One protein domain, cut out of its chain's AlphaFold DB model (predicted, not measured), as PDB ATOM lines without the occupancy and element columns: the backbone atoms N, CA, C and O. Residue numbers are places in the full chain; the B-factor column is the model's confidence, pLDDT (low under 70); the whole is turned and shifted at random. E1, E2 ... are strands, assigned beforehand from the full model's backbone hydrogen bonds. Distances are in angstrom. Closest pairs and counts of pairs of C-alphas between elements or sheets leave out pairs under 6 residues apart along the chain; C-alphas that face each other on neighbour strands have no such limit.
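AT A GLANCE: This is residues 23 to 90 and 153 to 165 of the 247 residues of an uncharacterized protein of Candidatus Melainabacteria bacterium (UniProt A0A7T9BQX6). The domain is a small closed barrel of seven strands, E2 to E8, with one more strand, E1, paired onto E2 outside the ring. The long strands E2, E3 and E5 bend as they go round the barrel, and the ring closes at a short seam between E8 and E2. The printed part has 81 residues with eight named strands, E1 to E8 in order, and no named helix; the class is all strand, and the sheet is mixed. The whole is compact, with a radius of gyration of the C-alphas of 11.6 A, and rounded, spanning 33 by 25 by 19 A.

IN THESE COORDINATES: In the ring, E2 is residues 33 to 43, 21.2 A from first to last C-alpha, and E3 is residues 46 to 56, 21.9 A. E4 is residues 59 to 64, 16.9 A. E5, residues 67 to 81, is the longest strand at 32.6 A, from C-alpha 67 at (-10.434, -44.324, -0.578) to C-alpha 81 at (-32.561, -38.401, 22.655). E6 is residues 84 to 90, 19.7 A; E7 is residues 153 to 155, 7.1 A; E8 is residues 161 to 165, 13.7 A, ending at C-alpha 165 at (-25.172, -30.738, 9.121). Outside the ring, E1 is residues 26 to 30, 13.2 A, beginning at C-alpha 26 at (-24.372, -50.890, 14.972).

HOW THE PARTS SIT: E2 and E3 are an antiparallel hairpin at 176 degrees, with N 38 and O 53 2.9 A apart, within hydrogen-bond range. E2 bends by 98 degrees at residue 40, E3 by 102 degrees at residue 49. E3 and E4 are antiparallel at 144 degrees, N 54 to O 61 2.8 A; E4 and E5 at 137 degrees, N 62 to O 71 2.8 A. E5 bends by 79 degrees at residue 77 and pairs in staggered fashion, with E4 over residues 67 to 74 and with E6 over 74 to 81. E5 and E6 are antiparallel, N 79 to O 86 2.8 A; so are E6 and E7, N 85 to O 154 2.8 A, and E7 and E8, N 153 to O 163 3.0 A. E8 and E2 are parallel, with N 162 and O 39 2.9 A apart. E1 and E2 form an antiparallel hairpin, N 28 to O 35 2.9 A; E1 through E6 are a meander, each strand the antiparallel neighbour of the one before. E1 and E8 lie on one side of E2, E3 on the other side. E1 and E8 are apart.

THE WHOLE: The C-alphas of Ser 68 and Gly 82 are the two farthest apart, 34.5 A. Residues 91 to 152 are not printed, and C-alphas 90 and 153 are 14.2 A apart across this cut, which lies in the link from E6 to E7. The links printed whole are tight. Mean pLDDT of the printed part is 88.0; residues 23 to 24 and 66 to 69 are under 70.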
ATOM      1  N   ALA A  23     -19.725 -57.860  10.423       48.00
ATOM      2  CA  ALA A  23     -19.997 -57.148  11.657       48.00
ATOM      3  C   ALA A  23     -21.060 -56.108  11.308       48.00
ATOM      4  O   ALA A  23     -20.772 -55.159  10.578       48.00
ATOM      5  N   ASP A  24     -22.297 -56.370  11.723       60.97
ATOM      6  CA  ASP A  24     -23.428 -55.531  11.376       60.97
ATOM      7  C   ASP A  24     -23.125 -54.146  11.942       60.97
ATOM      8  O   ASP A  24     -22.749 -54.008  13.115       60.97
ATOM      9  N   ALA A  25     -23.190 -53.125  11.091       73.25
ATOM     10  CA  ALA A  25     -22.938 -51.768  11.537       73.25
ATOM     11  C   ALA A  25     -23.965 -51.465  12.633       73.25
ATOM     12  O   ALA A  25     -25.168 -51.559  12.398       73.25
ATOM     13  N   ALA A  26     -23.502 -51.152  13.838       85.25
ATOM     14  CA  ALA A  26     -24.372 -50.890  14.972       85.25
ATOM     15  C   ALA A  26     -23.871 -49.681  15.747       85.25
ATOM     16  O   ALA A  26     -22.667 -49.522  15.933       85.25
ATOM     17  N   VAL A  27     -24.791 -48.844  16.226       88.00
ATOM     18  CA  VAL A  27     -24.469 -47.686  17.069       88.00
ATOM     19  C   VAL A  27     -25.046 -47.883  18.456       88.00
ATOM     20  O   VAL A  27     -26.245 -48.115  18.622       88.00
ATOM     21  N   SER A  28     -24.175 -47.737  19.448       89.31
ATOM     22  CA  SER A  28     -24.499 -47.801  20.865       89.31
ATOM     23  C   SER A  28     -24.142 -46.488  21.550       89.31
ATOM     24  O   SER A  28     -23.174 -45.815  21.183       89.31
ATOM     25  N   TYR A  29     -24.923 -46.142  22.567       89.94
ATOM     26  CA  TYR A  29     -24.646 -45.034  23.462       89.94
ATOM     27  C   TYR A  29     -24.672 -45.537  24.900       89.94
ATOM     28  O   TYR A  29     -25.614 -46.204  25.323       89.94
ATOM     29  N   SER A  30     -23.620 -45.229  25.650       88.62
ATOM     30  CA  SER A  30     -23.494 -45.610  27.053       88.62
ATOM     31  C   SER A  30     -22.657 -44.574  27.788       88.62
ATOM     32  O   SER A  30     -21.634 -44.131  27.274       88.62
ATOM     33  N   ASN A  31     -23.089 -44.180  28.988       84.69
ATOM     34  CA  ASN A  31     -22.342 -43.283  29.879       84.69
ATOM     35  C   ASN A  31     -21.843 -41.980  29.216       84.69
ATOM     36  O   ASN A  31     -20.726 -41.543  29.476       84.69
ATOM     37  N   GLY A  32     -22.643 -41.360  28.340       82.81
ATOM     38  CA  GLY A  32     -22.237 -40.119  27.661       82.81
ATOM     39  C   GLY A  32     -21.342 -40.316  26.435       82.81
ATOM     40  O   GLY A  32     -20.936 -39.337  25.816       82.81
ATOM     41  N   ALA A  33     -21.033 -41.560  26.070       88.75
ATOM     42  CA  ALA A  33     -20.158 -41.901  24.960       88.75
ATOM     43  C   ALA A  33     -20.913 -42.664  23.867       88.75
ATOM     44  O   ALA A  33     -21.739 -43.535  24.146       88.75
ATOM     45  N   VAL A  34     -20.582 -42.366  22.609       91.12
ATOM     46  CA  VAL A  34     -21.046 -43.124  21.442       91.12
ATOM     47  C   VAL A  34     -19.967 -44.097  20.986       91.12
ATOM     48  O   VAL A  34     -18.773 -43.796  21.025       91.12
ATOM     49  N   SER A  35     -20.383 -45.279  20.547       92.75
ATOM     50  CA  SER A  35     -19.488 -46.275  19.968       92.75
ATOM     51  C   SER A  35     -20.175 -47.044  18.851       92.75
ATOM     52  O   SER A  35     -21.403 -47.173  18.830       92.75
ATOM     53  N   GLY A  36     -19.368 -47.556  17.926       91.81
ATOM     54  CA  GLY A  36     -19.823 -48.452  16.875       91.81
ATOM     55  C   GLY A  36     -19.684 -47.855  15.482       91.81
ATOM     56  O   GLY A  36     -18.793 -47.044  15.235       91.81
ATOM     57  N   GLN A  37     -20.521 -48.306  14.554       92.31
ATOM     58  CA  GLN A  37     -20.363 -48.037  13.131       92.31
ATOM     59  C   GLN A  37     -21.683 -47.611  12.497       92.31
ATOM     60  O   GLN A  37     -22.729 -48.187  12.789       92.31
ATOM     61  N   ALA A  38     -21.630 -46.618  11.614       92.19
ATOM     62  CA  ALA A  38     -22.786 -46.142  10.867       92.19
ATOM     63  C   ALA A  38     -22.426 -45.864   9.411       92.19
ATOM     64  O   ALA A  38     -21.342 -45.368   9.103       92.19
ATOM     65  N   SER A  39     -23.368 -46.136   8.516       91.62
ATOM     66  CA  SER A  39     -23.227 -45.794   7.102       91.62
ATOM     67  C   SER A  39     -23.336 -44.280   6.888       91.62
ATOM     68  O   SER A  39     -24.182 -43.605   7.483       91.62
ATOM     69  N   VAL A  40     -22.470 -43.740   6.031       91.56
ATOM     70  CA  VAL A  40     -22.357 -42.314   5.705       91.56
ATOM     71  C   VAL A  40     -22.246 -42.148   4.203       91.56
ATOM     72  O   VAL A  40     -21.317 -42.644   3.584       91.56
ATOM     73  N   ASN A  41     -23.137 -41.344   3.629       90.19
ATOM     74  CA  ASN A  41     -23.086 -41.035   2.198       90.19
ATOM     75  C   ASN A  41     -22.500 -39.645   1.909       90.19
ATOM     76  O   ASN A  41     -22.143 -39.333   0.772       90.19
ATOM     77  N   LYS A  42     -22.473 -38.760   2.916       88.88
ATOM     78  CA  LYS A  42     -22.147 -37.343   2.730       88.88
ATOM     79  C   LYS A  42     -21.705 -36.667   4.026       88.88
ATOM     80  O   LYS A  42     -22.354 -36.839   5.055       88.88
ATOM     81  N   VAL A  43     -20.678 -35.822   3.933       88.44
ATOM     82  CA  VAL A  43     -20.227 -34.897   4.986       88.44
ATOM     83  C   VAL A  43     -20.048 -33.519   4.359       88.44
ATOM     84  O   VAL A  43     -19.177 -33.333   3.517       88.44
ATOM     85  N   GLY A  44     -20.885 -32.542   4.714       85.81
ATOM     86  CA  GLY A  44     -20.826 -31.217   4.081       85.81
ATOM     87  C   GLY A  44     -20.963 -31.307   2.558       85.81
ATOM     88  O   GLY A  44     -21.963 -31.822   2.064       85.81
ATOM     89  N   ASN A  45     -19.965 -30.834   1.811       83.75
ATOM     90  CA  ASN A  45     -19.923 -30.954   0.347       83.75
ATOM     91  C   ASN A  45     -19.222 -32.229  -0.152       83.75
ATOM     92  O   ASN A  45     -19.259 -32.508  -1.350       83.75
ATOM     93  N   LEU A  46     -18.613 -33.011   0.740       84.31
ATOM     94  CA  LEU A  46     -17.934 -34.248   0.391       84.31
ATOM     95  C   LEU A  46     -18.949 -35.387   0.250       84.31
ATOM     96  O   LEU A  46     -19.647 -35.739   1.204       84.31
ATOM     97  N   LEU A  47     -19.017 -35.968  -0.945       86.50
ATOM     98  CA  LEU A  47     -19.766 -37.194  -1.212       86.50
ATOM     99  C   LEU A  47     -18.865 -38.397  -0.947       86.50
ATOM    100  O   LEU A  47     -17.731 -38.435  -1.421       86.50
ATOM    101  N   ILE A  48     -19.378 -39.370  -0.202       85.06
ATOM    102  CA  ILE A  48     -18.631 -40.559   0.207       85.06
ATOM    103  C   ILE A  48     -19.439 -41.769  -0.245       85.06
ATOM    104  O   ILE A  48     -20.473 -42.084   0.338       85.06
ATOM    105  N   ALA A  49     -18.998 -42.414  -1.325       82.81
ATOM    106  CA  ALA A  49     -19.611 -43.653  -1.787       82.81
ATOM    107  C   ALA A  49     -19.286 -44.775  -0.793       82.81
ATOM    108  O   ALA A  49     -18.112 -44.982  -0.466       82.81
ATOM    109  N   ASP A  50     -20.326 -45.448  -0.301       83.19
ATOM    110  CA  ASP A  50     -20.239 -46.536   0.681       83.19
ATOM    111  C   ASP A  50     -19.398 -46.166   1.913       83.19
ATOM    112  O   ASP A  50     -18.555 -46.931   2.382       83.19
ATOM    113  N   GLY A  51     -19.588 -44.942   2.416       87.38
ATOM    114  CA  GLY A  51     -18.849 -44.459   3.568       87.38
ATOM    115  C   GLY A  51     -19.261 -45.163   4.857       87.38
ATOM    116  O   GLY A  51     -20.439 -45.419   5.109       87.38
ATOM    117  N   LEU A  52     -18.276 -45.418   5.710       90.75
ATOM    118  CA  LEU A  52     -18.445 -45.985   7.036       90.75
ATOM    119  C   LEU A  52     -17.833 -45.034   8.065       90.75
ATOM    120  O   LEU A  52     -16.622 -44.789   8.054       90.75
ATOM    121  N   ALA A  53     -18.675 -44.499   8.948       92.44
ATOM    122  CA  ALA A  53     -18.245 -43.803  10.151       92.44
ATOM    123  C   ALA A  53     -18.015 -44.818  11.266       92.44
ATOM    124  O   ALA A  53     -18.952 -45.476  11.711       92.44
ATOM    125  N   VAL A  54     -16.781 -44.894  11.747       93.25
ATOM    126  CA  VAL A  54     -16.391 -45.644  12.938       93.25
ATOM    127  C   VAL A  54     -16.245 -44.654  14.085       93.25
ATOM    128  O   VAL A  54     -15.447 -43.719  14.004       93.25
ATOM    129  N   MET A  55     -17.023 -44.851  15.142       93.94
ATOM    130  CA  MET A  55     -17.019 -44.021  16.340       93.94
ATOM    131  C   MET A  55     -16.420 -44.774  17.517       93.94
ATOM    132  O   MET A  55     -16.816 -45.897  17.838       93.94
ATOM    133  N   THR A  56     -15.516 -44.098  18.208       91.19
ATOM    134  CA  THR A  56     -15.071 -44.440  19.557       91.19
ATOM    135  C   THR A  56     -15.416 -43.264  20.462       91.19
ATOM    136  O   THR A  56     -15.553 -42.153  19.966       91.19
ATOM    137  N   ALA A  57     -15.564 -43.484  21.770       89.06
ATOM    138  CA  ALA A  57     -16.120 -42.526  22.739       89.06
ATOM    139  C   ALA A  57     -15.827 -41.026  22.491       89.06
ATOM    140  O   ALA A  57     -16.704 -40.193  22.711       89.06
ATOM    141  N   THR A  58     -14.617 -40.688  22.032       91.94
ATOM    142  CA  THR A  58     -14.149 -39.319  21.779       91.94
ATOM    143  C   THR A  58     -13.751 -39.027  20.328       91.94
ATOM    144  O   THR A  58     -13.384 -37.891  20.026       91.94
ATOM    145  N   SER A  59     -13.794 -39.995  19.411       93.75
ATOM    146  CA  SER A  59     -13.302 -39.813  18.042       93.75
ATOM    147  C   SER A  59     -14.181 -40.478  16.992       93.75
ATOM    148  O   SER A  59     -14.871 -41.464  17.242       93.75
ATOM    149  N   MET A  60     -14.140 -39.930  15.785       94.62
ATOM    150  CA  MET A  60     -14.837 -40.462  14.628       94.62
ATOM    151  C   MET A  60     -13.885 -40.512  13.446       94.62
ATOM    152  O   MET A  60     -13.199 -39.538  13.138       94.62
ATOM    153  N   THR A  61     -13.879 -41.651  12.768       93.88
ATOM    154  CA  THR A  61     -13.171 -41.842  11.507       93.88
ATOM    155  C   THR A  61     -14.176 -42.184  10.426       93.88
ATOM    156  O   THR A  61     -14.978 -43.093  10.607       93.88
ATOM    157  N   ILE A  62     -14.134 -41.481   9.300       92.06
ATOM    158  CA  ILE A  62     -14.974 -41.766   8.139       92.06
ATOM    159  C   ILE A  62     -14.083 -42.290   7.026       92.06
ATOM    160  O   ILE A  62     -13.157 -41.613   6.576       92.06
ATOM    161  N   SER A  63     -14.363 -43.514   6.604       89.25
ATOM    162  CA  SER A  63     -13.612 -44.229   5.576       89.25
ATOM    163  C   SER A  63     -14.537 -44.655   4.445       89.25
ATOM    164  O   SER A  63     -15.735 -44.812   4.655       89.25
ATOM    165  N   SER A  64     -13.985 -44.829   3.248       82.81
ATOM    166  CA  SER A  64     -14.661 -45.493   2.133       82.81
ATOM    167  C   SER A  64     -13.787 -46.673   1.710       82.81
ATOM    168  O   SER A  64     -12.562 -46.525   1.688       82.81
ATOM    169  N   PRO A  65     -14.366 -47.831   1.355       71.88
ATOM    170  CA  PRO A  65     -13.602 -49.018   0.963       71.88
ATOM    171  C   PRO A  65     -12.634 -48.760  -0.203       71.88
ATOM    172  O   PRO A  65     -11.620 -49.442  -0.321       71.88
ATOM    173  N   ASN A  66     -12.907 -47.740  -1.023       68.25
ATOM    174  CA  ASN A  66     -12.117 -47.402  -2.205       68.25
ATOM    175  C   ASN A  66     -11.249 -46.141  -2.035       68.25
ATOM    176  O   ASN A  66     -10.605 -45.713  -2.991       68.25
ATOM    177  N   GLN A  67     -11.233 -45.520  -0.849       63.62
ATOM    178  CA  GLN A  67     -10.434 -44.324  -0.578       63.62
ATOM    179  C   GLN A  67      -9.668 -44.462   0.740       63.62
ATOM    180  O   GLN A  67     -10.241 -44.465   1.826       63.62
ATOM    181  N   SER A  68      -8.343 -44.533   0.622       61.78
ATOM    182  CA  SER A  68      -7.398 -44.219   1.695       61.78
ATOM    183  C   SER A  68      -6.699 -42.921   1.303       61.78
ATOM    184  O   SER A  68      -6.205 -42.858   0.174       61.78
ATOM    185  N   PRO A  69      -6.628 -41.881   2.158       61.84
ATOM    186  CA  PRO A  69      -6.862 -41.860   3.615       61.84
ATOM    187  C   PRO A  69      -8.327 -41.661   4.090       61.84
ATOM    188  O   PRO A  69      -9.234 -41.469   3.291       61.84
ATOM    189  N   SER A  70      -8.564 -41.709   5.408       84.81
ATOM    190  CA  SER A  70      -9.866 -41.471   6.061       84.81
ATOM    191  C   SER A  70      -9.966 -40.062   6.665       84.81
ATOM    192  O   SER A  70      -8.957 -39.484   7.073       84.81
ATOM    193  N   LEU A  71     -11.179 -39.499   6.735       90.50
ATOM    194  CA  LEU A  71     -11.449 -38.279   7.507       90.50
ATOM    195  C   LEU A  71     -11.440 -38.609   8.996       90.50
ATOM    196  O   LEU A  71     -12.108 -39.551   9.414       90.50
ATOM    197  N   GLN A  72     -10.727 -37.822   9.794       93.50
ATOM    198  CA  GLN A  72     -10.586 -38.050  11.231       93.50
ATOM    199  C   GLN A  72     -11.023 -36.816  12.007       93.50
ATOM    200  O   GLN A  72     -10.663 -35.686  11.663       93.50
ATOM    201  N   GLY A  73     -11.795 -37.033  13.067       94.44
ATOM    202  CA  GLY A  73     -12.297 -35.954  13.896       94.44
ATOM    203  C   GLY A  73     -12.561 -36.336  15.342       94.44
ATOM    204  O   GLY A  73     -12.643 -37.508  15.705       94.44
ATOM    205  N   ASN A  74     -12.710 -35.303  16.164       95.56
ATOM    206  CA  ASN A  74     -13.017 -35.415  17.584       95.56
ATOM    207  C   ASN A  74     -14.516 -35.250  17.816       95.56
ATOM    208  O   ASN A  74     -15.113 -34.309  17.295       95.56
ATOM    209  N   LEU A  75     -15.100 -36.133  18.623       95.00
ATOM    210  CA  LEU A  75     -16.497 -36.074  19.036       95.00
ATOM    211  C   LEU A  75     -16.654 -35.276  20.324       95.00
ATOM    212  O   LEU A  75     -15.852 -35.389  21.250       95.00
ATOM    213  N   PHE A  76     -17.714 -34.480  20.385       94.62
ATOM    214  CA  PHE A  76     -18.059 -33.679  21.551       94.62
ATOM    215  C   PHE A  76     -19.560 -33.370  21.577       94.62
ATOM    216  O   PHE A  76     -20.257 -33.522  20.571       94.62
ATOM    217  N   LYS A  77     -20.061 -32.943  22.747       92.38
ATOM    218  CA  LYS A  77     -21.493 -32.677  22.992       92.38
ATOM    219  C   LYS A  77     -22.394 -33.825  22.505       92.38
ATOM    220  O   LYS A  77     -23.399 -33.586  21.842       92.38
ATOM    221  N   VAL A  78     -21.985 -35.065  22.776       93.69
ATOM    222  CA  VAL A  78     -22.736 -36.260  22.379       93.69
ATOM    223  C   VAL A  78     -23.864 -36.494  23.375       93.69
ATOM    224  O   VAL A  78     -23.643 -36.481  24.583       93.69
ATOM    225  N   GLU A  79     -25.065 -36.719  22.866       93.94
ATOM    226  CA  GLU A  79     -26.261 -36.961  23.661       93.94
ATOM    227  C   GLU A  79     -27.169 -37.984  22.979       93.94
ATOM    228  O   GLU A  79     -27.214 -38.093  21.750       93.94
ATOM    229  N   GLN A  80     -27.934 -38.723  23.779       93.50
ATOM    230  CA  GLN A  80     -28.983 -39.602  23.280       93.50
ATOM    231  C   GLN A  80     -30.350 -38.997  23.584       93.50
ATOM    232  O   GLN A  80     -30.680 -38.718  24.735       93.50
ATOM    233  N   VAL A  81     -31.171 -38.849  22.544       91.44
ATOM    234  CA  VAL A  81     -32.561 -38.401  22.655       91.44
ATOM    235  C   VAL A  81     -33.448 -39.462  22.012       91.44
ATOM    236  O   VAL A  81     -33.521 -39.588  20.787       91.44
ATOM    237  N   GLY A  82     -34.108 -40.265  22.849       88.75
ATOM    238  CA  GLY A  82     -34.870 -41.432  22.398       88.75
ATOM    239  C   GLY A  82     -33.973 -42.479  21.723       88.75
ATOM    240  O   GLY A  82     -32.905 -42.816  22.228       88.75
ATOM    241  N   GLY A  83     -34.392 -42.990  20.563       90.38
ATOM    242  CA  GLY A  83     -33.629 -43.966  19.764       90.38
ATOM    243  C   GLY A  83     -32.566 -43.356  18.841       90.38
ATOM    244  O   GLY A  83     -32.215 -43.964  17.830       90.38
ATOM    245  N   LYS A  84     -32.119 -42.123  19.107       93.62
ATOM    246  CA  LYS A  84     -31.129 -41.413  18.287       93.62
ATOM    247  C   LYS A  84     -30.003 -40.854  19.141       93.62
ATOM    248  O   LYS A  84     -30.250 -40.304  20.212       93.62
ATOM    249  N   VAL A  85     -28.789 -40.937  18.613       94.62
ATOM    250  CA  VAL A  85     -27.603 -40.255  19.130       94.62
ATOM    251  C   VAL A  85     -27.347 -39.029  18.273       94.62
ATOM    252  O   VAL A  85     -27.287 -39.123  17.044       94.62
ATOM    253  N   ASN A  86     -27.186 -37.887  18.926       95.56
ATOM    254  CA  ASN A  86     -26.777 -36.638  18.307       95.56
ATOM    255  C   ASN A  86     -25.446 -36.201  18.909       95.56
ATOM    256  O   ASN A  86     -25.100 -36.567  20.029       95.56
ATOM    257  N   GLY A  87     -24.700 -35.398  18.170       94.75
ATOM    258  CA  GLY A  87     -23.507 -34.769  18.706       94.75
ATOM    259  C   GLY A  87     -22.835 -33.891  17.680       94.75
ATOM    260  O   GLY A  87     -23.407 -33.573  16.636       94.75
ATOM    261  N   GLN A  88     -21.613 -33.482  17.981       95.75
ATOM    262  CA  GLN A  88     -20.794 -32.698  17.072       95.75
ATOM    263  C   GLN A  88     -19.454 -33.384  16.848       95.75
ATOM    264  O   GLN A  88     -18.925 -34.054  17.734       95.75
ATOM    265  N   VAL A  89     -18.925 -33.224  15.640       95.69
ATOM    266  CA  VAL A  89     -17.601 -33.700  15.256       95.69
ATOM    267  C   VAL A  89     -16.792 -32.548  14.676       95.69
ATOM    268  O   VAL A  89     -17.307 -31.766  13.876       95.69
ATOM    269  N   PHE A  90     -15.531 -32.447  15.085       95.44
ATOM    270  CA  PHE A  90     -14.543 -31.539  14.510       95.44
ATOM    271  C   PHE A  90     -13.537 -32.342  13.694       95.44
ATOM    272  O   PHE A  90     -12.738 -33.078  14.275       95.44
ATOM    273  N   SER A 153     -26.200 -36.874  13.445       95.56
ATOM    274  CA  SER A 153     -27.325 -37.625  14.007       95.56
ATOM    275  C   SER A 153     -27.353 -39.032  13.425       95.56
ATOM    276  O   SER A 153     -27.201 -39.196  12.210       95.56
ATOM    277  N   SER A 154     -27.547 -40.030  14.287       95.06
ATOM    278  CA  SER A 154     -27.624 -41.449  13.935       95.06
ATOM    279  C   SER A 154     -28.687 -42.154  14.773       95.06
ATOM    280  O   SER A 154     -28.848 -41.853  15.955       95.06
ATOM    281  N   ALA A 155     -29.395 -43.121  14.190       93.44
ATOM    282  CA  ALA A 155     -30.194 -44.055  14.982       93.44
ATOM    283  C   ALA A 155     -29.277 -44.954  15.832       93.44
ATOM    284  O   ALA A 155     -28.143 -45.226  15.430       93.44
ATOM    285  N   THR A 156     -29.758 -45.390  16.996       91.31
ATOM    286  CA  THR A 156     -29.150 -46.489  17.767       91.31
ATOM    287  C   THR A 156     -29.641 -47.834  17.242       91.31
ATOM    288  O   THR A 156     -30.784 -47.926  16.796       91.31
ATOM    289  N   GLY A 157     -28.831 -48.882  17.377       88.06
ATOM    290  CA  GLY A 157     -29.168 -50.229  16.909       88.06
ATOM    291  C   GLY A 157     -28.519 -50.570  15.570       88.06
ATOM    292  O   GLY A 157     -27.506 -49.970  15.208       88.06
ATOM    293  N   GLU A 158     -29.082 -51.560  14.882       86.44
ATOM    294  CA  GLU A 158     -28.522 -52.166  13.669       86.44
ATOM    295  C   GLU A 158     -28.739 -51.312  12.414       86.44
ATOM    296  O   GLU A 158     -29.739 -50.603  12.270       86.44
ATOM    297  N   ASN A 159     -27.786 -51.408  11.487       83.69
ATOM    298  CA  ASN A 159     -27.754 -50.723  10.198       83.69
ATOM    299  C   ASN A 159     -28.038 -49.209  10.250       83.69
ATOM    300  O   ASN A 159     -28.821 -48.685   9.444       83.69
ATOM    301  N   PRO A 160     -27.409 -48.453  11.169       88.88
ATOM    302  CA  PRO A 160     -27.712 -47.049  11.311       88.88
ATOM    303  C   PRO A 160     -27.124 -46.241  10.153       88.88
ATOM    304  O   PRO A 160     -26.017 -46.478   9.654       88.88
ATOM    305  N   LYS A 161     -27.898 -45.238   9.736       90.75
ATOM    306  CA  LYS A 161     -27.481 -44.199   8.795       90.75
ATOM    307  C   LYS A 161     -27.171 -42.934   9.567       90.75
ATOM    308  O   LYS A 161     -27.986 -42.490  10.379       90.75
ATOM    309  N   MET A 162     -26.026 -42.341   9.271       93.44
ATOM    310  CA  MET A 162     -25.589 -41.106   9.890       93.44
ATOM    311  C   MET A 162     -25.679 -39.941   8.911       93.44
ATOM    312  O   MET A 162     -25.353 -40.045   7.729       93.44
ATOM    313  N   SER A 163     -26.148 -38.812   9.431       94.12
ATOM    314  CA  SER A 163     -26.292 -37.559   8.694       94.12
ATOM    315  C   SER A 163     -25.472 -36.461   9.354       94.12
ATOM    316  O   SER A 163     -25.335 -36.457  10.577       94.12
ATOM    317  N   PHE A 164     -24.954 -35.533   8.548       93.88
ATOM    318  CA  PHE A 164     -24.133 -34.412   8.998       93.88
ATOM    319  C   PHE A 164     -24.717 -33.087   8.518       93.88
ATOM    320  O   PHE A 164     -25.042 -32.938   7.341       93.88
ATOM    321  N   ASN A 165     -24.786 -32.111   9.417       92.44
ATOM    322  CA  ASN A 165     -25.172 -30.738   9.121       92.44
ATOM    323  C   ASN A 165     -24.038 -29.788   9.508       92.44
ATOM    324  O   ASN A 165     -23.495 -29.897  10.607       92.44
TER     325      ASN A 165